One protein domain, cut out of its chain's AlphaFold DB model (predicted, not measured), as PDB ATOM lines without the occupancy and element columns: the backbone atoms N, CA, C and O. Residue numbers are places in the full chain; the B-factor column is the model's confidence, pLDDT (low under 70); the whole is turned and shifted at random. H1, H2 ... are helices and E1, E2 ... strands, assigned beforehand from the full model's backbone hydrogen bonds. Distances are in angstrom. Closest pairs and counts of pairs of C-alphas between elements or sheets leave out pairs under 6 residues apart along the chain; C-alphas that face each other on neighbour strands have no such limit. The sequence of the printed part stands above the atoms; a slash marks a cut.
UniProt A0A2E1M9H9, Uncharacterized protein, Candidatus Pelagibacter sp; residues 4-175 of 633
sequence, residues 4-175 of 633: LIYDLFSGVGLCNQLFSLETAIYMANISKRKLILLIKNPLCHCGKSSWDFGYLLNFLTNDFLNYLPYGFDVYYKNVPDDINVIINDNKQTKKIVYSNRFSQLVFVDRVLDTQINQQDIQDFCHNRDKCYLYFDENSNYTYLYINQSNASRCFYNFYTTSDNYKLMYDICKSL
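This is residues 4 to 175 of the 633 residues of an uncharacterized protein of Candidatus Pelagibacter sp (UniProt A0A2E1M9H9). A twisted wall of five parallel strands has the long helix H1 along one face and the shorter H4 across the other, while H3, H6 and H7 pack on H1. A small lobe of E7, E8 and H5 makes one end of the longest axis, where residues 114 to 119 stick out; the hairpin E3 and E4 lies toward the other end. The printed part has 172 residues, with seven named helices and nine named strands in the order E1 H1 E2 E3 E4 H2 H3 E5 H4 E6 E7 H5 E8 E9 H6 H7. The large sheet runs E5 E2 E1 E9 E6, and the class is mixed. The whole is compact, with a radius of gyration of the C-alphas of 16.2 A and spans of 52 by 40 by 29 A.

E1, residues 4 to 7, has two parallel neighbours: E2, residues 34 to 39, with N 36 and O 4 at 2.8 A, and E9, residues 143 to 146, with N 5 and O 144 at 2.8 A. The edge strands are E5, residues 72 to 76, beside E2 with N 37 and O 73 at 2.8 A, and E6, residues 93 to 95, beside E9 with N 94 and O 143 at 2.9 A. H1, residues 14 to 30, is on the sheet at a height of 9.6 A, over E2 and E1. E1, H1 and E2 form a strand-helix-strand unit, parallel neighbour strands with a helix between, and its crossover is right-handed. The antiparallel hairpin of E3, residues 43 to 45, and E4, residues 48 to 50, has N 45 and O 48 at 2.9 A. H1 only just touches H2, residues 56 to 59, and H3, residues 62 to 67, with 3 pairs of C-alphas within 8 A each; the closest are Leu 14 and Leu 56, 7.3 A, and Asn 29 and Tyr 67, 6.4 A. H4, residues 81 to 88, is on the opposite face at a height of 9.0 A, across the strands. E7, residues 105 to 108, H5, residues 118 to 125, and E8, residues 129 to 131, form a second right-handed unit, with N 106 and O 129 at 2.9 A. H1 touches H6, residues 154 to 157, with the closest C-alphas, Thr 23 and Cys 154, 4.8 A apart. With its residues 22 to 26 alone, H1 touches H7, residues 162 to 174, at a steep tilt of 46 degrees, opposite ways; the closest C-alphas, Glu 22 and Cys 172, are 6.1 A apart. Every O i to N i+4 pair is within hydrogen-bond range in H1, H4, H5 and H7; H3 has 0 of 2 but 3 of 3 O i to N i+3 pairs, and H2 and H6 are too short for an O i to N i+4 pair.

E1 begins at C-alpha 4, (-10.718, -0.070, 92.698). From first to last C-alpha H1 measures 24.9 A, E2 16.1 A and H7 18.4 A. H7 ends at C-alpha 174, (-8.300, -17.979, 84.030).

The two C-alphas farthest apart, those of Asp 52 and Gln 115, are 52.2 A apart. The printed part has no cut, and the link from E8 to E9, with 11 residues, is long. The mean pLDDT of the printed part is 94.4; residues 11 to 12 are under 70.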
ATOM      1  N   LEU A   4     -10.801  -0.539  94.077       98.62
ATOM      2  CA  LEU A   4     -10.718  -0.070  92.698       98.62
ATOM      3  C   LEU A   4     -12.114  -0.182  92.077       98.62
ATOM      4  O   LEU A   4     -12.594  -1.285  91.837       98.62
ATOM      5  N   ILE A   5     -12.751   0.956  91.822       98.44
ATOM      6  CA  ILE A   5     -13.988   1.061  91.050       98.44
ATOM      7  C   ILE A   5     -13.600   1.191  89.575       98.44
ATOM      8  O   ILE A   5     -12.880   2.118  89.196       98.44
ATOM      9  N   TYR A   6     -14.062   0.265  88.741       97.75
ATOM     10  CA  TYR A   6     -13.665   0.186  87.338       97.75
ATOM     11  C   TYR A   6     -14.886   0.105  86.423       97.75
ATOM     12  O   TYR A   6     -15.660  -0.852  86.499       97.75
ATOM     13  N   ASP A   7     -15.037   1.077  85.521       95.81
ATOM     14  CA  ASP A   7     -16.029   0.989  84.449       95.81
ATOM     15  C   ASP A   7     -15.525   0.041  83.363       95.81
ATOM     16  O   ASP A   7     -14.566   0.335  82.639       95.81
ATOM     17  N   LEU A   8     -16.215  -1.089  83.219       93.44
ATOM     18  CA  LEU A   8     -15.935  -2.032  82.153       93.44
ATOM     19  C   LEU A   8     -16.309  -1.405  80.808       93.44
ATOM     20  O   LEU A   8     -17.441  -0.948  80.592       93.44
ATOM     21  N   PHE A   9     -15.363  -1.425  79.872       89.31
ATOM     22  CA  PHE A   9     -15.652  -1.005  78.514       89.31
ATOM     23  C   PHE A   9     -16.717  -1.913  77.907       89.31
ATOM     24  O   PHE A   9     -16.607  -3.136  77.937       89.31
ATOM     25  N   SER A  10     -17.763  -1.300  77.370       73.62
ATOM     26  CA  SER A  10     -18.983  -1.979  76.949       73.62
ATOM     27  C   SER A  10     -19.643  -1.199  75.798       73.62
ATOM     28  O   SER A  10     -19.144  -0.145  75.407       73.62
ATOM     29  N   GLY A  11     -20.705  -1.740  75.183       64.12
ATOM     30  CA  GLY A  11     -21.280  -1.186  73.941       64.12
ATOM     31  C   GLY A  11     -20.606  -1.682  72.651       64.12
ATOM     32  O   GLY A  11     -20.815  -1.121  71.578       64.12
ATOM     33  N   VAL A  12     -19.806  -2.744  72.761       67.62
ATOM     34  CA  VAL A  12     -19.161  -3.489  71.670       67.62
ATOM     35  C   VAL A  12     -19.120  -4.990  72.020       67.62
ATOM     36  O   VAL A  12     -19.559  -5.385  73.099       67.62
ATOM     37  N   GLY A  13     -18.644  -5.839  71.100       81.19
ATOM     38  CA  GLY A  13     -18.761  -7.304  71.188       81.19
ATOM     39  C   GLY A  13     -18.156  -7.964  72.437       81.19
ATOM     40  O   GLY A  13     -17.327  -7.374  73.126       81.19
ATOM     41  N   LEU A  14     -18.535  -9.224  72.699       91.25
ATOM     42  CA  LEU A  14     -18.101 -10.045  73.850       91.25
ATOM     43  C   LEU A  14     -16.605  -9.907  74.192       91.25
ATOM     44  O   LEU A  14     -16.246  -9.590  75.325       91.25
ATOM     45  N   CYS A  15     -15.724 -10.105  73.206       91.94
ATOM     46  CA  CYS A  15     -14.275 -10.076  73.416       91.94
ATOM     47  C   CYS A  15     -13.755  -8.701  73.857       91.94
ATOM     48  O   CYS A  15     -12.755  -8.626  74.557       91.94
ATOM     49  N   ASN A  16     -14.419  -7.604  73.491       90.38
ATOM     50  CA  ASN A  16     -14.011  -6.272  73.932       90.38
ATOM     51  C   ASN A  16     -14.247  -6.073  75.433       90.38
ATOM     52  O   ASN A  16     -13.389  -5.501  76.105       90.38
ATOM     53  N   GLN A  17     -15.383  -6.555  75.952       92.25
ATOM     54  CA  GLN A  17     -15.630  -6.541  77.394       92.25
ATOM     55  C   GLN A  17     -14.647  -7.467  78.117       92.25
ATOM     56  O   GLN A  17     -14.106  -7.099  79.155       92.25
ATOM     57  N   LEU A  18     -14.348  -8.628  77.529       93.88
ATOM     58  CA  LEU A  18     -13.364  -9.561  78.070       93.88
ATOM     59  C   LEU A  18     -11.969  -8.929  78.199       93.88
ATOM     60  O   LEU A  18     -11.350  -9.021  79.251       93.88
ATOM     61  N   PHE A  19     -11.500  -8.216  77.173       92.56
ATOM     62  CA  PHE A  19     -10.200  -7.529  77.192       92.56
ATOM     63  C   PHE A  19     -10.136  -6.424  78.258       92.56
ATOM     64  O   PHE A  19      -9.120  -6.230  78.928       92.56
ATOM     65  N   SER A  20     -11.252  -5.722  78.462       94.25
ATOM     66  CA  SER A  20     -11.387  -4.738  79.537       94.25
ATOM     67  C   SER A  20     -11.362  -5.398  80.921       94.25
ATOM     68  O   SER A  20     -10.719  -4.873  81.829       94.25
ATOM     69  N   LEU A  21     -11.987  -6.572  81.064       95.88
ATOM     70  CA  LEU A  21     -12.015  -7.344  82.308       95.88
ATOM     71  C   LEU A  21     -10.617  -7.854  82.683       95.88
ATOM     72  O   LEU A  21     -10.228  -7.737  83.841       95.88
ATOM     73  N   GLU A  22      -9.835  -8.334  81.711       95.69
ATOM     74  CA  GLU A  22      -8.422  -8.705  81.907       95.69
ATOM     75  C   GLU A  22      -7.632  -7.563  82.562       95.69
ATOM     76  O   GLU A  22      -6.920  -7.762  83.546       95.69
ATOM     77  N   THR A  23      -7.802  -6.346  82.039       95.94
ATOM     78  CA  THR A  23      -7.120  -5.148  82.544       95.94
ATOM     79  C   THR A  23      -7.610  -4.759  83.939       95.94
ATOM     80  O   THR A  23      -6.793  -4.423  84.796       95.94
ATOM     81  N   ALA A  24      -8.919  -4.841  84.193       97.44
ATOM     82  CA  ALA A  24      -9.504  -4.543  85.499       97.44
ATOM     83  C   ALA A  24      -8.976  -5.486  86.593       97.44
ATOM     84  O   ALA A  24      -8.577  -5.024  87.662       97.44
ATOM     85  N   ILE A  25      -8.929  -6.794  86.307       98.44
ATOM     86  CA  ILE A  25      -8.409  -7.810  87.233       98.44
ATOM     87  C   ILE A  25      -6.929  -7.562  87.509       98.44
ATOM     88  O   ILE A  25      -6.522  -7.518  88.670       98.44
ATOM     89  N   TYR A  26      -6.133  -7.337  86.460       98.06
ATOM     90  CA  TYR A  26      -4.707  -7.057  86.608       98.06
ATOM     91  C   TYR A  26      -4.454  -5.808  87.462       98.06
ATOM     92  O   TYR A  26      -3.714  -5.878  88.443       98.06
ATOM     93  N   MET A  27      -5.121  -4.688  87.160       97.56
ATOM     94  CA  MET A  27      -4.980  -3.446  87.929       97.56
ATOM     95  C   MET A  27      -5.415  -3.606  89.392       97.56
ATOM     96  O   MET A  27      -4.749  -3.079  90.284       97.56
ATOM     97  N   ALA A  28      -6.502  -4.332  89.668       98.38
ATOM     98  CA  ALA A  28      -6.943  -4.611  91.036       98.38
ATOM     99  C   ALA A  28      -5.916  -5.452  91.808       98.38
ATOM    100  O   ALA A  28      -5.615  -5.153  92.966       98.38
ATOM    101  N   ASN A  29      -5.339  -6.459  91.144       98.06
ATOM    102  CA  ASN A  29      -4.334  -7.339  91.723       98.06
ATOM    103  C   ASN A  29      -3.068  -6.565  92.122       98.06
ATOM    104  O   ASN A  29      -2.713  -6.543  93.303       98.06
ATOM    105  N   ILE A  30      -2.448  -5.851  91.175       96.69
ATOM    106  CA  ILE A  30      -1.186  -5.135  91.429       96.69
ATOM    107  C   ILE A  30      -1.363  -3.958  92.395       96.69
ATOM    108  O   ILE A  30      -0.453  -3.638  93.153       96.69
ATOM    109  N   SER A  31      -2.549  -3.337  92.422       96.56
ATOM    110  CA  SER A  31      -2.856  -2.247  93.360       96.56
ATOM    111  C   SER A  31      -3.265  -2.727  94.753       96.56
ATOM    112  O   SER A  31      -3.426  -1.903  95.654       96.56
ATOM    113  N   LYS A  32      -3.426  -4.044  94.942       97.56
ATOM    114  CA  LYS A  32      -3.876  -4.677  96.187       97.56
ATOM    115  C   LYS A  32      -5.230  -4.156  96.678       97.56
ATOM    116  O   LYS A  32      -5.404  -3.820  97.852       97.56
ATOM    117  N   ARG A  33      -6.189  -4.033  95.758       98.12
ATOM    118  CA  ARG A  33      -7.513  -3.445  96.015       98.12
ATOM    119  C   ARG A  33      -8.628  -4.433  95.701       98.12
ATOM    120  O   ARG A  33      -8.537  -5.194  94.742       98.12
ATOM    121  N   LYS A  34      -9.710  -4.374  96.484       98.62
ATOM    122  CA  LYS A  34     -10.977  -5.032  96.140       98.62
ATOM    123  C   LYS A  34     -11.491  -4.438  94.827       98.62
ATOM    124  O   LYS A  34     -11.560  -3.212  94.712       98.62
ATOM    125  N   LEU A  35     -11.852  -5.272  93.856       98.75
ATOM    126  CA  LEU A  35     -12.399  -4.803  92.581       98.75
ATOM    127  C   LEU A  35     -13.914  -4.606  92.697       98.75
ATOM    128  O   LEU A  35     -14.631  -5.554  92.994       98.75
ATOM    129  N   ILE A  36     -14.391  -3.393  92.419       98.50
ATOM    130  CA  ILE A  36     -15.805  -3.085  92.185       98.50
ATOM    131  C   ILE A  36     -15.970  -2.835  90.686       98.50
ATOM    132  O   ILE A  36     -15.530  -1.809  90.161       98.50
ATOM    133  N   LEU A  37     -16.582  -3.782  89.984       97.88
ATOM    134  CA  LEU A  37     -16.731  -3.738  88.535       97.88
ATOM    135  C   LEU A  37     -18.102  -3.189  88.131       97.88
ATOM    136  O   LEU A  37     -19.137  -3.728  88.519       97.88
ATOM    137  N   LEU A  38     -18.115  -2.146  87.301       96.81
ATOM    138  CA  LEU A  38     -19.341  -1.525  86.803       96.81
ATOM    139  C   LEU A  38     -19.560  -1.895  85.332       96.81
ATOM    140  O   LEU A  38     -18.832  -1.442  84.448       96.81
ATOM    141  N   ILE A  39     -20.587  -2.703  85.054       94.31
ATOM    142  CA  ILE A  39     -20.961  -3.155  83.707       94.31
ATOM    143  C   ILE A  39     -22.253  -2.448  83.293       94.31
ATOM    144  O   ILE A  39     -23.367  -2.937  83.488       94.31
ATOM    145  N   LYS A  40     -22.090  -1.252  82.722       92.94
ATOM    146  CA  LYS A  40     -23.200  -0.328  82.439       92.94
ATOM    147  C   LYS A  40     -23.932  -0.626  81.131       92.94
ATOM    148  O   LYS A  40     -25.121  -0.340  81.027       92.94
ATOM    149  N   ASN A  41     -23.251  -1.209  80.141       92.25
ATOM    150  CA  ASN A  41     -23.844  -1.505  78.835       92.25
ATOM    151  C   ASN A  41     -23.907  -3.018  78.562       92.25
ATOM    152  O   ASN A  41     -23.027  -3.761  79.012       92.25
ATOM    153  N   PRO A  42     -24.915  -3.468  77.792       93.06
ATOM    154  CA  PRO A  42     -25.070  -4.872  77.437       93.06
ATOM    155  C   PRO A  42     -23.953  -5.390  76.524       93.06
ATOM    156  O   PRO A  42     -23.129  -4.632  75.995       93.06
ATOM    157  N   LEU A  43     -23.963  -6.707  76.313       93.00
ATOM    158  CA  LEU A  43     -23.181  -7.355  75.267       93.00
ATOM    159  C   LEU A  43     -23.679  -6.943  73.879       93.00
ATOM    160  O   LEU A  43     -24.858  -6.626  73.689       93.00
ATOM    161  N   CYS A  44     -22.772  -6.998  72.903       91.44
ATOM    162  CA  CYS A  44     -23.106  -6.798  71.500       91.44
ATOM    163  C   CYS A  44     -22.831  -8.046  70.663       91.44
ATOM    164  O   CYS A  44     -21.808  -8.713  70.832       91.44
ATOM    165  N   HIS A  45     -23.699  -8.298  69.689       90.38
ATOM    166  CA  HIS A  45     -23.534  -9.341  68.686       90.38
ATOM    167  C   HIS A  45     -23.936  -8.791  67.309       90.38
ATOM    168  O   HIS A  45     -25.044  -8.285  67.136       90.38
ATOM    169  N   CYS A  46     -23.014  -8.830  66.340       86.44
ATOM    170  CA  CYS A  46     -23.235  -8.428  64.937       86.44
ATOM    171  C   CYS A  46     -23.959  -7.072  64.741       86.44
ATOM    172  O   CYS A  46     -24.828  -6.915  63.874       86.44
ATOM    173  N   GLY A  47     -23.594  -6.077  65.559       84.62
ATOM    174  CA  GLY A  47     -24.131  -4.712  65.503       84.62
ATOM    175  C   GLY A  47     -25.426  -4.485  66.291       84.62
ATOM    176  O   GLY A  47     -26.024  -3.423  66.154       84.62
ATOM    177  N   LYS A  48     -25.875  -5.456  67.096       89.00
ATOM    178  CA  LYS A  48     -27.006  -5.317  68.028       89.00
ATOM    179  C   LYS A  48     -26.514  -5.384  69.467       89.00
ATOM    180  O   LYS A  48     -25.604  -6.159  69.749       89.00
ATOM    181  N   SER A  49     -27.143  -4.630  70.361       92.00
ATOM    182  CA  SER A  49     -26.816  -4.583  71.792       92.00
ATOM    183  C   SER A  49     -28.059  -4.932  72.603       92.00
ATOM    184  O   SER A  49     -29.082  -4.274  72.430       92.00
ATOM    185  N   SER A  50     -27.994  -5.944  73.470       93.69
ATOM    186  CA  SER A  50     -29.137  -6.330  74.310       93.69
ATOM    187  C   SER A  50     -28.709  -7.035  75.595       93.69
ATOM    188  O   SER A  50     -27.762  -7.820  75.600       93.69
ATOM    189  N   TRP A  51     -29.431  -6.773  76.686       92.69
ATOM    190  CA  TRP A  51     -29.310  -7.544  77.929       92.69
ATOM    191  C   TRP A  51     -29.947  -8.934  77.821       92.69
ATOM    192  O   TRP A  51     -29.667  -9.792  78.652       92.69
ATOM    193  N   ASP A  52     -30.760  -9.175  76.788       94.69
ATOM    194  CA  ASP A  52     -31.349 -10.487  76.501       94.69
ATOM    195  C   ASP A  52     -30.288 -11.524  76.101       94.69
ATOM    196  O   ASP A  52     -30.502 -12.721  76.290       94.69
ATOM    197  N   PHE A  53     -29.119 -11.060  75.642       93.31
ATOM    198  CA  PHE A  53     -27.935 -11.887  75.415       93.31
ATOM    199  C   PHE A  53     -27.277 -12.396  76.704       93.31
ATOM    200  O   PHE A  53     -26.322 -13.153  76.611       93.31
ATOM    201  N   GLY A  54     -27.712 -11.957  77.891       91.62
ATOM    202  CA  GLY A  54     -27.089 -12.286  79.175       91.62
ATOM    203  C   GLY A  54     -25.979 -11.322  79.613       91.62
ATOM    204  O   GLY A  54     -25.672 -10.324  78.956       91.62
ATOM    205  N   TYR A  55     -25.380 -11.618  80.769       91.88
ATOM    206  CA  TYR A  55     -24.288 -10.852  81.375       91.88
ATOM    207  C   TYR A  55     -22.938 -11.534  81.127       91.88
ATOM    208  O   TYR A  55     -22.856 -12.757  81.176       91.88
ATOM    209  N   LEU A  56     -21.859 -10.765  80.921       92.44
ATOM    210  CA  LEU A  56     -20.522 -11.301  80.609       92.44
ATOM    211  C   LEU A  56     -20.084 -12.437  81.549       92.44
ATOM    212  O   LEU A  56     -19.628 -13.479  81.084       92.44
ATOM    213  N   LEU A  57     -20.229 -12.244  82.862       93.75
ATOM    214  CA  LEU A  57     -19.746 -13.210  83.852       93.75
ATOM    215  C   LEU A  57     -20.583 -14.495  83.888       93.75
ATOM    216  O   LEU A  57     -20.092 -15.514  84.357       93.75
ATOM    217  N   ASN A  58     -21.800 -14.495  83.331       91.00
ATOM    218  CA  ASN A  58     -22.628 -15.700  83.240       91.00
ATOM    219  C   ASN A  58     -21.996 -16.787  82.366       91.00
ATOM    220  O   ASN A  58     -22.333 -17.961  82.510       91.00
ATOM    221  N   PHE A  59     -21.114 -16.394  81.445       94.00
ATOM    222  CA  PHE A  59     -20.471 -17.291  80.490       94.00
ATOM    223  C   PHE A  59     -19.143 -17.847  80.989       94.00
ATOM    224  O   PHE A  59     -18.618 -18.778  80.379       94.00
ATOM    225  N   LEU A  60     -18.591 -17.275  82.060       95.19
ATOM    226  CA  LEU A  60     -17.263 -17.593  82.560       95.19
ATOM    227  C   LEU A  60     -17.333 -18.515  83.780       95.19
ATOM    228  O   LEU A  60     -18.314 -18.535  84.520       95.19
ATOM    229  N   THR A  61     -16.262 -19.273  83.983       95.25
ATOM    230  CA  THR A  61     -15.981 -19.945  85.257       95.25
ATOM    231  C   THR A  61     -15.495 -18.936  86.300       95.25
ATOM    232  O   THR A  61     -15.101 -17.817  85.968       95.25
ATOM    233  N   ASN A  62     -15.460 -19.350  87.566       95.31
ATOM    234  CA  ASN A  62     -14.969 -18.525  88.673       95.31
ATOM    235  C   ASN A  62     -13.438 -18.557  88.848       95.31
ATOM    236  O   ASN A  62     -12.926 -17.942  89.781       95.31
ATOM    237  N   ASP A  63     -12.692 -19.226  87.960       97.31
ATOM    238  CA  ASP A  63     -11.229 -19.384  88.048       97.31
ATOM    239  C   ASP A  63     -10.487 -18.042  88.179       97.31
ATOM    240  O   ASP A  63      -9.446 -17.966  88.839       97.31
ATOM    241  N   PHE A  64     -11.019 -16.973  87.577       97.69
ATOM    242  CA  PHE A  64     -10.420 -15.638  87.620       97.69
ATOM    243  C   PHE A  64     -10.458 -14.981  89.007       97.69
ATOM    244  O   PHE A  64      -9.644 -14.096  89.281       97.69
ATOM    245  N   LEU A  65     -11.348 -15.421  89.904       98.00
ATOM    246  CA  LEU A  65     -11.433 -14.896  91.272       98.00
ATOM    247  C   LEU A  65     -10.165 -15.190  92.084       98.00
ATOM    248  O   LEU A  65      -9.835 -14.424  92.987       98.00
ATOM    249  N   ASN A  66      -9.394 -16.219  91.709       98.25
ATOM    250  CA  ASN A  66      -8.083 -16.506  92.303       98.25
ATOM    251  C   ASN A  66      -7.085 -15.344  92.136       98.25
ATOM    252  O   ASN A  66      -6.136 -15.225  92.906       98.25
ATOM    253  N   TYR A  67      -7.313 -14.464  91.156       98.44
ATOM    254  CA  TYR A  67      -6.494 -13.279  90.898       98.44
ATOM    255  C   TYR A  67      -7.089 -12.000  91.501       98.44
ATOM    256  O   TYR A  67      -6.556 -10.913  91.282       98.44
ATOM    257  N   LEU A  68      -8.150 -12.115  92.303       98.31
ATOM    258  CA  LEU A  68      -8.775 -11.026  93.056       98.31
ATOM    259  C   LEU A  68      -8.769 -11.333  94.567       98.31
ATOM    260  O   LEU A  68      -9.829 -11.372  95.195       98.31
ATOM    261  N   PRO A  69      -7.589 -11.515  95.197       97.81
ATOM    262  CA  PRO A  69      -7.495 -11.968  96.591       97.81
ATOM    263  C   PRO A  69      -8.066 -10.968  97.611       97.81
ATOM    264  O   PRO A  69      -8.335 -11.328  98.752       97.81
ATOM    265  N   TYR A  70      -8.274  -9.713  97.206       98.06
ATOM    266  CA  TYR A  70      -8.849  -8.653  98.040       98.06
ATOM    267  C   TYR A  70     -10.375  -8.533  97.899       98.06
ATOM    268  O   TYR A  70     -10.985  -7.663  98.518       98.06
ATOM    269  N   GLY A  71     -10.991  -9.404  97.094       98.19
ATOM    270  CA  GLY A  71     -12.429  -9.487  96.875       98.19
ATOM    271  C   GLY A  71     -12.901  -8.858  95.562       98.19
ATOM    272  O   GLY A  71     -12.177  -8.122  94.883       98.19
ATOM    273  N   PHE A  72     -14.163  -9.134  95.242       98.38
ATOM    274  CA  PHE A  72     -14.801  -8.766  93.986       98.38
ATOM    275  C   PHE A  72     -16.285  -8.464  94.205       98.38
ATOM    276  O   PHE A  72     -16.982  -9.284  94.795       98.38
ATOM    277  N   ASP A  73     -16.751  -7.320  93.707       97.75
ATOM    278  CA  ASP A  73     -18.168  -6.988  93.554       97.75
ATOM    279  C   ASP A  73     -18.433  -6.587  92.097       97.75
ATOM    280  O   ASP A  73     -17.562  -6.025  91.424       97.75
ATOM    281  N   VAL A  74     -19.648  -6.831  91.607       96.75
ATOM    282  CA  VAL A  74     -20.065  -6.461  90.251       96.75
ATOM    283  C   VAL A  74     -21.470  -5.877  90.257       96.75
ATOM    284  O   VAL A  74     -22.367  -6.402  90.914       96.75
ATOM    285  N   TYR A  75     -21.669  -4.815  89.479       95.94
ATOM    286  CA  TYR A  75     -22.966  -4.174  89.288       95.94
ATOM    287  C   TYR A  75     -23.286  -4.044  87.800       95.94
ATOM    288  O   TYR A  75     -22.443  -3.627  87.003       95.94
ATOM    289  N   TYR A  76     -24.518  -4.392  87.431       92.75
ATOM    290  CA  TYR A  76     -25.003  -4.384  86.052       92.75
ATOM    291  C   TYR A  76     -26.050  -3.298  85.833       92.75
ATOM    292  O   TYR A  76     -26.847  -3.016  86.727       92.75
ATOM    293  N   LYS A  77     -26.127  -2.775  84.604       91.69
ATOM    294  CA  LYS A  77     -27.091  -1.741  84.197       91.69
ATOM    295  C   LYS A  77     -26.850  -0.434  84.958       91.69
ATOM    296  O   LYS A  77     -25.923   0.301  84.628       91.69
ATOM    297  N   ASN A  78     -27.667  -0.159  85.970       90.44
ATOM    298  CA  ASN A  78     -27.592   1.064  86.751       90.44
ATOM    299  C   ASN A  78     -26.600   0.876  87.894       90.44
ATOM    300  O   ASN A  78     -26.645  -0.120  88.614       90.44
ATOM    301  N   VAL A  79     -25.713   1.854  88.059       90.44
ATOM    302  CA  VAL A  79     -24.847   1.926  89.236       90.44
ATOM    303  C   VAL A  79     -25.733   2.251  90.439       90.44
ATOM    304  O   VAL A  79     -26.476   3.231  90.349       90.44
ATOM    305  N   PRO A  80     -25.680   1.465  91.526       93.31
ATOM    306  CA  PRO A  80     -26.423   1.759  92.746       93.31
ATOM    307  C   PRO A  80     -26.132   3.159  93.307       93.31
ATOM    308  O   PRO A  80     -25.023   3.680  93.154       93.31
ATOM    309  N   ASP A  81     -27.123   3.770  93.957       94.75
ATOM    310  CA  ASP A  81     -27.023   5.145  94.460       94.75
ATOM    311  C   ASP A  81     -25.919   5.314  95.507       94.75
ATOM    312  O   ASP A  81     -25.194   6.307  95.483       94.75
ATOM    313  N   ASP A  82     -25.716   4.322  96.372       94.44
ATOM    314  CA  ASP A  82     -24.623   4.283  97.344       94.44
ATOM    315  C   ASP A  82     -23.246   4.292  96.662       94.44
ATOM    316  O   ASP A  82     -22.358   5.052  97.056       94.44
ATOM    317  N   ILE A  83     -23.077   3.532  95.576       95.62
ATOM    318  CA  ILE A  83     -21.844   3.553  94.778       95.62
ATOM    319  C   ILE A  83     -21.671   4.901  94.065       95.62
ATOM    320  O   ILE A  83     -20.558   5.425  94.022       95.62
ATOM    321  N   ASN A  84     -22.743   5.504  93.540       95.50
ATOM    322  CA  ASN A  84     -22.673   6.842  92.941       95.50
ATOM    323  C   ASN A  84     -22.269   7.910  93.969       95.50
ATOM    324  O   ASN A  84     -21.463   8.785  93.650       95.50
ATOM    325  N   VAL A  85     -22.780   7.831  95.201       96.75
ATOM    326  CA  VAL A  85     -22.370   8.713  96.303       96.75
ATOM    327  C   VAL A  85     -20.879   8.542  96.595       96.75
ATOM    328  O   VAL A  85     -20.165   9.541  96.660       96.75
ATOM    329  N   ILE A  86     -20.380   7.301  96.671       97.00
ATOM    330  CA  ILE A  86     -18.946   7.025  96.864       97.00
ATOM    331  C   ILE A  86     -18.113   7.612  95.722       97.00
ATOM    332  O   ILE A  86     -17.120   8.288  95.979       97.00
ATOM    333  N   ILE A  87     -18.504   7.389  94.463       96.31
ATOM    334  CA  ILE A  87     -17.770   7.889  93.287       96.31
ATOM    335  C   ILE A  87     -17.635   9.418  93.316       96.31
ATOM    336  O   ILE A  87     -16.601   9.943  92.901       96.31
ATOM    337  N   ASN A  88     -18.658  10.119  93.808       96.19
ATOM    338  CA  ASN A  88     -18.699  11.580  93.861       96.19
ATOM    339  C   ASN A  88     -18.085  12.176  95.147       96.19
ATOM    340  O   ASN A  88     -17.881  13.391  95.213       96.19
ATOM    341  N   ASP A  89     -17.753  11.360  96.154       96.69
ATOM    342  CA  ASP A  89     -17.070  11.808  97.372       96.69
ATOM    343  C   ASP A  89     -15.563  11.995  97.127       96.69
ATOM    344  O   ASP A  89     -14.754  11.083  97.303       96.69
ATOM    345  N   ASN A  90     -15.164  13.220  96.783       94.38
ATOM    346  CA  ASN A  90     -13.764  13.581  96.529       94.38
ATOM    347  C   ASN A  90     -12.836  13.469  97.755       94.38
ATOM    348  O   ASN A  90     -11.619  13.581  97.599       94.38
ATOM    349  N   LYS A  91     -13.369  13.284  98.974       95.44
ATOM    350  CA  LYS A  91     -12.543  13.049 100.169       95.44
ATOM    351  C   LYS A  91     -12.113  11.586 100.263       95.44
ATOM    352  O   LYS A  91     -10.993  11.314 100.686       95.44
ATOM    353  N   GLN A  92     -12.979  10.657  99.861       96.12
ATOM    354  CA  GLN A  92     -12.723   9.214  99.944       96.12
ATOM    355  C   GLN A  92     -12.278   8.592  98.617       96.12
ATOM    356  O   GLN A  92     -11.525   7.609  98.618       96.12
ATOM    357  N   THR A  93     -12.715   9.172  97.501       98.19
ATOM    358  CA  THR A  93     -12.518   8.642  96.156       98.19
ATOM    359  C   THR A  93     -11.642   9.554  95.321       98.19
ATOM    360  O   THR A  93     -11.924  10.736  95.131       98.19
ATOM    361  N   LYS A  94     -10.602   8.970  94.726       98.00
ATOM    362  CA  LYS A  94      -9.842   9.611  93.660       98.00
ATOM    363  C   LYS A  94     -10.284   9.078  92.307       98.00
ATOM    364  O   LYS A  94      -9.995   7.934  91.955       98.00
ATOM    365  N   LYS A  95     -10.900   9.937  91.494       97.44
ATOM    366  CA  LYS A  95     -11.040   9.680  90.056       97.44
ATOM    367  C   LYS A  95      -9.680   9.848  89.380       97.44
ATOM    368  O   LYS A  95      -9.137  10.952  89.336       97.44
ATOM    369  N   ILE A  96      -9.131   8.751  88.874       96.44
ATOM    370  CA  ILE A  96      -7.870   8.755  88.139       96.44
ATOM    371  C   ILE A  96      -8.171   9.121  86.687       96.44
ATOM    372  O   ILE A  96      -8.978   8.462  86.031       96.44
ATOM    373  N   VAL A  97      -7.534  10.187  86.205       95.19
ATOM    374  CA  VAL A  97      -7.691  10.686  84.836       95.19
ATOM    375  C   VAL A  97      -6.332  10.671  84.146       95.19
ATOM    376  O   VAL A  97      -5.393  11.330  84.585       95.19
ATOM    377  N   TYR A  98      -6.245   9.911  83.062       95.88
ATOM    378  CA  TYR A  98      -5.102   9.836  82.164       95.88
ATOM    379  C   TYR A  98      -5.312  10.726  80.935       95.88
ATOM    380  O   TYR A  98      -6.442  11.099  80.612       95.88
ATOM    381  N   SER A  99      -4.230  11.038  80.219       94.44
ATOM    382  CA  SER A  99      -4.255  11.906  79.031       94.44
ATOM    383  C   SER A  99      -5.102  11.354  77.882       94.44
ATOM    384  O   SER A  99      -5.606  12.121  77.067       94.44
ATOM    385  N   ASN A 100      -5.275  10.032  77.813       94.56
ATOM    386  CA  ASN A 100      -5.957   9.369  76.709       94.56
ATOM    387  C   ASN A 100      -6.716   8.107  77.160       94.56
ATOM    388  O   ASN A 100      -6.703   7.721  78.330       94.56
ATOM    389  N   ARG A 101      -7.410   7.454  76.223       93.88
ATOM    390  CA  ARG A 101      -7.972   6.107  76.425       93.88
ATOM    391  C   ARG A 101      -6.856   5.069  76.458       93.88
ATOM    392  O   ARG A 101      -5.834   5.248  75.805       93.88
ATOM    393  N   PHE A 102      -7.086   3.950  77.140       93.94
ATOM    394  CA  PHE A 102      -6.047   2.935  77.353       93.94
ATOM    395  C   PHE A 102      -5.404   2.429  76.058       93.94
ATOM    396  O   PHE A 102      -4.192   2.305  76.017       93.94
ATOM    397  N   SER A 103      -6.149   2.234  74.966       92.00
ATOM    398  CA  SER A 103      -5.572   1.829  73.669       92.00
ATOM    399  C   SER A 103      -4.444   2.742  73.164       92.00
ATOM    400  O   SER A 103      -3.590   2.296  72.407       92.00
ATOM    401  N   GLN A 104      -4.457   4.020  73.550       94.38
ATOM    402  CA  GLN A 104      -3.467   5.030  73.171       94.38
ATOM    403  C   GLN A 104      -2.357   5.196  74.216       94.38
ATOM    404  O   GLN A 104      -1.484   6.029  74.019       94.38
ATOM    405  N   LEU A 105      -2.392   4.443  75.319       95.25
ATOM    406  CA  LEU A 105      -1.455   4.576  76.429       95.25
ATOM    407  C   LEU A 105      -0.621   3.312  76.630       95.25
ATOM    408  O   LEU A 105      -1.107   2.181  76.490       95.25
ATOM    409  N   VAL A 106       0.616   3.538  77.055       96.50
ATOM    410  CA  VAL A 106       1.476   2.537  77.680       96.50
ATOM    411  C   VAL A 106       1.823   2.998  79.088       96.50
ATOM    412  O   VAL A 106       2.490   4.011  79.278       96.50
ATOM    413  N   PHE A 107       1.386   2.226  80.073       97.31
ATOM    414  CA  PHE A 107       1.808   2.318  81.457       97.31
ATOM    415  C   PHE A 107       3.185   1.671  81.597       97.31
ATOM    416  O   PHE A 107       3.327   0.452  81.480       97.31
ATOM    417  N   VAL A 108       4.198   2.499  81.816       98.00
ATOM    418  CA  VAL A 108       5.570   2.057  82.064       98.00
ATOM    419  C   VAL A 108       5.774   1.974  83.567       98.00
ATOM    420  O   VAL A 108       5.493   2.933  84.285       98.00
ATOM    421  N   ASP A 109       6.272   0.846  84.063       96.94
ATOM    422  CA  ASP A 109       6.675   0.766  85.464       96.94
ATOM    423  C   ASP A 109       7.831   1.735  85.724       96.94
ATOM    424  O   ASP A 109       8.858   1.691  85.048       96.94
ATOM    425  N   ARG A 110       7.692   2.596  86.741       95.50
ATOM    426  CA  ARG A 110       8.680   3.648  87.047       95.50
ATOM    427  C   ARG A 110      10.096   3.098  87.224       95.50
ATOM    428  O   ARG A 110      11.052   3.731  86.795       95.50
ATOM    429  N   VAL A 111      10.223   1.907  87.811       95.00
ATOM    430  CA  VAL A 111      11.510   1.225  88.024       95.00
ATOM    431  C   VAL A 111      12.190   0.773  86.728       95.00
ATOM    432  O   VAL A 111      13.401   0.575  86.717       95.00
ATOM    433  N   LEU A 112      11.431   0.612  85.641       96.94
ATOM    434  CA  LEU A 112      11.955   0.231  84.331       96.94
ATOM    435  C   LEU A 112      12.233   1.437  83.432       96.94
ATOM    436  O   LEU A 112      12.929   1.272  82.433       96.94
ATOM    437  N   ASP A 113      11.744   2.631  83.769       97.44
ATOM    438  CA  ASP A 113      11.964   3.861  83.001       97.44
ATOM    439  C   ASP A 113      13.364   4.443  83.256       97.44
ATOM    440  O   ASP A 113      13.550   5.497  83.861       97.44
ATOM    441  N   THR A 114      14.376   3.692  82.828       97.44
ATOM    442  CA  THR A 114      15.798   4.023  82.959       97.44
ATOM    443  C   THR A 114      16.365   4.474  81.616       97.44
ATOM    444  O   THR A 114      15.768   4.219  80.569       97.44
ATOM    445  N   GLN A 115      17.544   5.106  81.610       96.81
ATOM    446  CA  GLN A 115      18.229   5.463  80.359       96.81
ATOM    447  C   GLN A 115      18.503   4.237  79.469       96.81
ATOM    448  O   GLN A 115      18.367   4.326  78.252       96.81
ATOM    449  N   ILE A 116      18.812   3.087  80.078       97.31
ATOM    450  CA  ILE A 116      19.102   1.827  79.376       97.31
ATOM    451  C   ILE A 116      17.874   1.327  78.601       97.31
ATOM    452  O   ILE A 116      18.011   0.827  77.487       97.31
ATOM    453  N   ASN A 117      16.672   1.503  79.153       97.50
ATOM    454  CA  ASN A 117      15.439   0.981  78.563       97.50
ATOM    455  C   ASN A 117      14.723   1.968  77.629       97.50
ATOM    456  O   ASN A 117      13.692   1.602  77.074       97.50
ATOM    457  N   GLN A 118      15.213   3.200  77.427       97.38
ATOM    458  CA  GLN A 118      14.463   4.217  76.668       97.38
ATOM    459  C   GLN A 118      14.100   3.767  75.252       97.38
ATOM    460  O   GLN A 118      12.957   3.948  74.835       97.38
ATOM    461  N   GLN A 119      15.039   3.144  74.535       96.62
ATOM    462  CA  GLN A 119      14.767   2.648  73.185       96.62
ATOM    463  C   GLN A 119      13.728   1.523  73.202       96.62
ATOM    464  O   GLN A 119      12.813   1.516  72.389       96.62
ATOM    465  N   ASP A 120      13.828   0.604  74.162       96.81
ATOM    466  CA  ASP A 120      12.896  -0.516  74.293       96.81
ATOM    467  C   ASP A 120      11.478  -0.047  74.658       96.81
ATOM    468  O   ASP A 120      10.488  -0.551  74.132       96.81
ATOM    469  N   ILE A 121      11.380   0.972  75.516       97.50
ATOM    470  CA  ILE A 121      10.123   1.644  75.860       97.50
ATOM    471  C   ILE A 121       9.545   2.345  74.631       97.50
ATOM    472  O   ILE A 121       8.351   2.219  74.369       97.50
ATOM    473  N   GLN A 122      10.361   3.074  73.867       96.62
ATOM    474  CA  GLN A 122       9.917   3.746  72.644       96.62
ATOM    475  C   GLN A 122       9.378   2.738  71.621       96.62
ATOM    476  O   GLN A 122       8.282   2.924  71.081       96.62
ATOM    477  N   ASP A 123      10.118   1.650  71.417       95.38
ATOM    478  CA  ASP A 123       9.745   0.534  70.558       95.38
ATOM    479  C   ASP A 123       8.439  -0.121  71.031       95.38
ATOM    480  O   ASP A 123       7.570  -0.449  70.217       95.38
ATOM    481  N   PHE A 124       8.246  -0.269  72.346       94.56
ATOM    482  CA  PHE A 124       7.008  -0.814  72.898       94.56
ATOM    483  C   PHE A 124       5.815   0.140  72.737       94.56
ATOM    484  O   PHE A 124       4.701  -0.281  72.409       94.56
ATOM    485  N   CYS A 125       6.034   1.436  72.963       95.25
ATOM    486  CA  CYS A 125       5.020   2.474  72.815       95.25
ATOM    487  C   CYS A 125       4.475   2.517  71.388       95.25
ATOM    488  O   CYS A 125       3.256   2.506  71.215       95.25
ATOM    489  N   HIS A 126       5.349   2.516  70.376       94.88
ATOM    490  CA  HIS A 126       4.978   2.482  68.953       94.88
ATOM    491  C   HIS A 126       3.851   3.471  68.600       94.88
ATOM    492  O   HIS A 126       2.742   3.085  68.221       94.88
ATOM    493  N   ASN A 127       4.129   4.768  68.766       94.81
ATOM    494  CA  ASN A 127       3.204   5.904  68.585       94.81
ATOM    495  C   ASN A 127       2.040   5.990  69.593       94.81
ATOM    496  O   ASN A 127       1.050   6.672  69.329       94.81
ATOM    497  N   ARG A 128       2.130   5.297  70.731       94.88
ATOM    498  CA  ARG A 128       1.245   5.484  71.893       94.88
ATOM    499  C   ARG A 128       1.940   6.325  72.956       94.88
ATOM    500  O   ARG A 128       3.168   6.339  73.032       94.88
ATOM    501  N   ASP A 129       1.156   6.992  73.791       96.31
ATOM    502  CA  ASP A 129       1.683   7.892  74.808       96.31
ATOM    503  C   ASP A 129       2.200   7.097  76.014       96.31
ATOM    504  O   ASP A 129       1.495   6.255  76.586       96.31
ATOM    505  N   LYS A 130       3.431   7.400  76.436       97.31
ATOM    506  CA  LYS A 130       3.982   6.909  77.702       97.31
ATOM    507  C   LYS A 130       3.227   7.540  78.876       97.31
ATOM    508  O   LYS A 130       3.044   8.756  78.922       97.31
ATOM    509  N   CYS A 131       2.838   6.729  79.853       96.69
ATOM    510  CA  CYS A 131       2.203   7.156  81.096       96.69
ATOM    511  C   CYS A 131       2.653   6.268  82.273       96.69
ATOM    512  O   CYS A 131       3.275   5.228  82.069       96.69
ATOM    513  N   TYR A 132       2.321   6.659  83.503       96.69
ATOM    514  CA  TYR A 132       2.545   5.858  84.712       96.69
ATOM    515  C   TYR A 132       1.208   5.541  85.374       96.69
ATOM    516  O   TYR A 132       0.251   6.305  85.250       96.69
ATOM    517  N   LEU A 133       1.142   4.432  86.108       94.38
ATOM    518  CA  LEU A 133       0.026   4.201  87.021       94.38
ATOM    519  C   LEU A 133       0.132   5.155  88.205       94.38
ATOM    520  O   LEU A 133       1.197   5.280  88.797       94.38
ATOM    521  N   TYR A 134      -0.987   5.780  88.570       93.81
ATOM    522  CA  TYR A 134      -1.037   6.745  89.673       93.81
ATOM    523  C   TYR A 134      -1.527   6.131  90.994       93.81
ATOM    524  O   TYR A 134      -2.184   6.793  91.799       93.81
ATOM    525  N   PHE A 135      -1.336   4.826  91.190       94.69
ATOM    526  CA  PHE A 135      -1.922   4.110  92.327       94.69
ATOM    527  C   PHE A 135      -1.190   4.379  93.640       94.69
ATOM    528  O   PHE A 135      -1.851   4.505  94.675       94.69
ATOM    529  N   ASP A 136       0.133   4.517  93.591       91.88
ATOM    530  CA  ASP A 136       0.964   4.754  94.773       91.88
ATOM    531  C   ASP A 136       0.814   6.198  95.268       91.88
ATOM    532  O   ASP A 136       0.617   6.435  96.463       91.88
ATOM    533  N   GLU A 137       0.781   7.160  94.344       94.06
ATOM    534  CA  GLU A 137       0.582   8.590  94.613       94.06
ATOM    535  C   GLU A 137      -0.808   8.883  95.188       94.06
ATOM    536  O   GLU A 137      -0.998   9.877  95.883       94.06
ATOM    537  N   ASN A 138      -1.784   8.014  94.915       95.38
ATOM    538  CA  ASN A 138      -3.150   8.117  95.431       95.38
ATOM    539  C   ASN A 138      -3.462   6.995  96.434       95.38
ATOM    540  O   ASN A 138      -4.617   6.606  96.633       95.38
ATOM    541  N   SER A 139      -2.431   6.449  97.080       93.50
ATOM    542  CA  SER A 139      -2.576   5.358  98.041       93.50
ATOM    543  C   SER A 139      -3.356   5.768  99.295       93.50
ATOM    544  O   SER A 139      -3.962   4.899  99.920       93.50
ATOM    545  N   ASN A 140      -3.408   7.052  99.646       95.19
ATOM    546  CA  ASN A 140      -4.196   7.585 100.763       95.19
ATOM    547  C   ASN A 140      -5.718   7.484 100.546       95.19
ATOM    548  O   ASN A 140      -6.463   7.463 101.522       95.19
ATOM    549  N   TYR A 141      -6.185   7.382  99.298       97.94
ATOM    550  CA  TYR A 141      -7.608   7.264  98.996       97.94
ATOM    551  C   TYR A 141      -8.122   5.834  99.178       97.94
ATOM    552  O   TYR A 141      -7.553   4.857  98.657       97.94
ATOM    553  N   THR A 142      -9.257   5.725  99.869       98.00
ATOM    554  CA  THR A 142      -9.981   4.466 100.072       98.00
ATOM    555  C   THR A 142     -10.415   3.873  98.735       98.00
ATOM    556  O   THR A 142     -10.192   2.682  98.499       98.00
ATOM    557  N   TYR A 143     -10.930   4.703  97.825       98.50
ATOM    558  CA  TYR A 143     -11.406   4.292  96.505       98.50
ATOM    559  C   TYR A 143     -10.599   4.968  95.396       98.50
ATOM    560  O   TYR A 143     -10.359   6.174  95.424       98.50
ATOM    561  N   LEU A 144     -10.213   4.193  94.385       98.50
ATOM    562  CA  LEU A 144      -9.770   4.724  93.096       98.50
ATOM    563  C   LEU A 144     -10.848   4.440  92.062       98.50
ATOM    564  O   LEU A 144     -11.369   3.331  92.034       98.50
ATOM    565  N   TYR A 145     -11.157   5.410  91.209       98.06
ATOM    566  CA  TYR A 145     -12.147   5.253  90.147       98.06
ATOM    567  C   TYR A 145     -11.519   5.463  88.767       98.06
ATOM    568  O   TYR A 145     -10.901   6.501  88.519       98.06
ATOM    569  N   ILE A 146     -11.689   4.483  87.873       97.00
ATOM    570  CA  ILE A 146     -11.190   4.494  86.492       97.00
ATOM    571  C   ILE A 146     -12.342   4.245  85.521       97.00
ATOM    572  O   ILE A 146     -13.090   3.280  85.666       97.00
ATOM    573  N   ASN A 147     -12.428   5.068  84.471       94.94
ATOM    574  CA  ASN A 147     -13.424   4.904  83.409       94.94
ATOM    575  C   ASN A 147     -12.901   5.113  81.975       94.94
ATOM    576  O   ASN A 147     -13.672   5.330  81.033       94.94
ATOM    577  N   GLN A 148     -11.579   5.054  81.794       93.75
ATOM    578  CA  GLN A 148     -10.912   5.282  80.505       93.75
ATOM    579  C   GLN A 148     -10.545   3.998  79.743       93.75
ATOM    580  O   GLN A 148      -9.930   4.087  78.676       93.75
ATOM    581  N   SER A 149     -10.977   2.828  80.232       90.50
ATOM    582  CA  SER A 149     -10.838   1.556  79.518       90.50
ATOM    583  C   SER A 149     -11.520   1.603  78.151       90.50
ATOM    584  O   SER A 149     -12.584   2.200  77.987       90.50
ATOM    585  N   ASN A 150     -10.931   0.914  77.178       89.56
ATOM    586  CA  ASN A 150     -11.541   0.617  75.884       89.56
ATOM    587  C   ASN A 150     -11.070  -0.753  75.359       89.56
ATOM    588  O   ASN A 150     -10.590  -1.562  76.149       89.56
ATOM    589  N   ALA A 151     -11.253  -1.041  74.063       80.44
ATOM    590  CA  ALA A 151     -10.874  -2.301  73.413       80.44
ATOM    591  C   ALA A 151      -9.348  -2.519  73.416       80.44
ATOM    592  O   ALA A 151      -8.674  -2.287  72.418       80.44
ATOM    593  N   SER A 152      -8.797  -2.924  74.551       84.88
ATOM    594  CA  SER A 152      -7.362  -3.082  74.750       84.88
ATOM    595  C   SER A 152      -7.128  -4.182  75.771       84.88
ATOM    596  O   SER A 152      -7.729  -4.150  76.844       84.88
ATOM    597  N   ARG A 153      -6.295  -5.169  75.431       87.06
ATOM    598  CA  ARG A 153      -5.867  -6.192  76.399       87.06
ATOM    599  C   ARG A 153      -4.721  -5.665  77.240       87.06
ATOM    600  O   ARG A 153      -3.912  -4.874  76.754       87.06
ATOM    601  N   CYS A 154      -4.587  -6.210  78.442       90.12
ATOM    602  CA  CYS A 154      -3.527  -5.835  79.372       90.12
ATOM    603  C   CYS A 154      -2.119  -5.922  78.738       90.12
ATOM    604  O   CYS A 154      -1.364  -4.961  78.826       90.12
ATOM    605  N   PHE A 155      -1.796  -6.974  77.973       89.31
ATOM    606  CA  PHE A 155      -0.459  -7.155  77.373       89.31
ATOM    607  C   PHE A 155       0.045  -5.995  76.513       89.31
ATOM    608  O   PHE A 155       1.253  -5.823  76.380       89.31
ATOM    609  N   TYR A 156      -0.855  -5.216  75.913       89.69
ATOM    610  CA  TYR A 156      -0.457  -4.089  75.076       89.69
ATOM    611  C   TYR A 156      -0.182  -2.841  75.906       89.69
ATOM    612  O   TYR A 156       0.559  -1.976  75.456       89.69
ATOM    613  N   ASN A 157      -0.793  -2.707  77.082       92.56
ATOM    614  CA  ASN A 157      -0.794  -1.457  77.832       92.56
ATOM    615  C   ASN A 157       0.306  -1.352  78.871       92.56
ATOM    616  O   ASN A 157       0.551  -0.242  79.314       92.56
ATOM    617  N   PHE A 158       0.942  -2.445  79.275       95.12
ATOM    618  CA  PHE A 158       1.919  -2.410  80.361       95.12
ATOM    619  C   PHE A 158       3.301  -2.790  79.847       95.12
ATOM    620  O   PHE A 158       3.486  -3.898  79.346       95.12
ATOM    621  N   TYR A 159       4.257  -1.874  79.996       96.12
ATOM    622  CA  TYR A 159       5.684  -2.168  79.904       96.12
ATOM    623  C   TYR A 159       6.186  -2.424  81.327       96.12
ATOM    624  O   TYR A 159       6.347  -1.493  82.123       96.12
ATOM    625  N   THR A 160       6.331  -3.701  81.671       95.69
ATOM    626  CA  THR A 160       6.459  -4.168  83.058       95.69
ATOM    627  C   THR A 160       7.416  -5.361  83.168       95.69
ATOM    628  O   THR A 160       8.022  -5.791  82.186       95.69
ATOM    629  N   THR A 161       7.601  -5.875  84.382       94.50
ATOM    630  CA  THR A 161       8.504  -6.990  84.681       94.50
ATOM    631  C   THR A 161       7.996  -8.317  84.104       94.50
ATOM    632  O   THR A 161       6.810  -8.490  83.812       94.50
ATOM    633  N   SER A 162       8.896  -9.297  83.965       92.06
ATOM    634  CA  SER A 162       8.537 -10.640  83.483       92.06
ATOM    635  C   SER A 162       7.488 -11.321  84.374       92.06
ATOM    636  O   SER A 162       6.552 -11.928  83.853       92.06
ATOM    637  N   ASP A 163       7.579 -11.144  85.696       94.50
ATOM    638  CA  ASP A 163       6.611 -11.683  86.659       94.50
ATOM    639  C   ASP A 163       5.212 -11.088  86.460       94.50
ATOM    640  O   ASP A 163       4.214 -11.809  86.469       94.50
ATOM    641  N   ASN A 164       5.124  -9.783  86.195       95.50
ATOM    642  CA  ASN A 164       3.850  -9.128  85.914       95.50
ATOM    643  C   ASN A 164       3.267  -9.553  84.562       95.50
ATOM    644  O   ASN A 164       2.053  -9.734  84.446       95.50
ATOM    645  N   TYR A 165       4.102  -9.791  83.546       94.38
ATOM    646  CA  TYR A 165       3.615 -10.402  82.310       94.38
ATOM    647  C   TYR A 165       3.113 -11.835  82.513       94.38
ATOM    648  O   TYR A 165       2.085 -12.204  81.936       94.38
ATOM    649  N   LYS A 166       3.779 -12.626  83.361       94.38
ATOM    650  CA  LYS A 166       3.316 -13.963  83.739       94.38
ATOM    651  C   LYS A 166       1.964 -13.898  84.457       94.38
ATOM    652  O   LYS A 166       1.052 -14.632  84.085       94.38
ATOM    653  N   LEU A 167       1.801 -12.965  85.396       96.44
ATOM    654  CA  LEU A 167       0.528 -12.697  86.066       96.44
ATOM    655  C   LEU A 167      -0.579 -12.332  85.065       96.44
ATOM    656  O   LEU A 167      -1.657 -12.921  85.112       96.44
ATOM    657  N   MET A 168      -0.320 -11.410  84.129       95.94
ATOM    658  CA  MET A 168      -1.280 -11.060  83.072       95.94
ATOM    659  C   MET A 168      -1.666 -12.282  82.228       95.94
ATOM    660  O   MET A 168      -2.844 -12.489  81.937       95.94
ATOM    661  N   TYR A 169      -0.696 -13.128  81.869       94.75
ATOM    662  CA  TYR A 169      -0.949 -14.362  81.124       94.75
ATOM    663  C   TYR A 169      -1.857 -15.326  81.881       94.75
ATOM    664  O   TYR A 169      -2.812 -15.859  81.309       94.75
ATOM    665  N   ASP A 170      -1.593 -15.509  83.168       95.62
ATOM    666  CA  ASP A 170      -2.352 -16.409  84.023       95.62
ATOM    667  C   ASP A 170      -3.778 -15.882  84.281       95.62
ATOM    668  O   ASP A 170      -4.737 -16.655  84.185       95.62
ATOM    669  N   ILE A 171      -3.952 -14.563  84.443       97.00
ATOM    670  CA  ILE A 171      -5.267 -13.899  84.464       97.00
ATOM    671  C   ILE A 171      -6.026 -14.178  83.164       97.00
ATOM    672  O   ILE A 171      -7.149 -14.679  83.202       97.00
ATOM    673  N   CYS A 172      -5.422 -13.925  82.002       94.62
ATOM    674  CA  CYS A 172      -6.078 -14.167  80.717       94.62
ATOM    675  C   CYS A 172      -6.462 -15.642  80.515       94.62
ATOM    676  O   CYS A 172      -7.500 -15.925  79.924       94.62
ATOM    677  N   LYS A 173      -5.662 -16.594  81.017       94.25
ATOM    678  CA  LYS A 173      -5.980 -18.034  80.970       94.25
ATOM    679  C   LYS A 173      -7.057 -18.468  81.961       94.25
ATOM    680  O   LYS A 173      -7.659 -19.525  81.763       94.25
ATOM    681  N   SER A 174      -7.275 -17.700  83.022       96.56
ATOM    682  CA  SER A 174      -8.300 -17.979  84.030       96.56
ATOM    683  C   SER A 174      -9.710 -17.590  83.581       96.56
ATOM    684  O   SER A 174     -10.687 -18.131  84.085       96.56
ATOM    685  N   LEU A 175      -9.837 -16.710  82.584       95.94
ATOM    686  CA  LEU A 175     -11.117 -16.297  82.005       95.94
ATOM    687  C   LEU A 175     -11.664 -17.355  81.028       95.94
ATOM    688  O   LEU A 175     -11.833 -17.113  79.831       95.94
TER     689      LEU A 175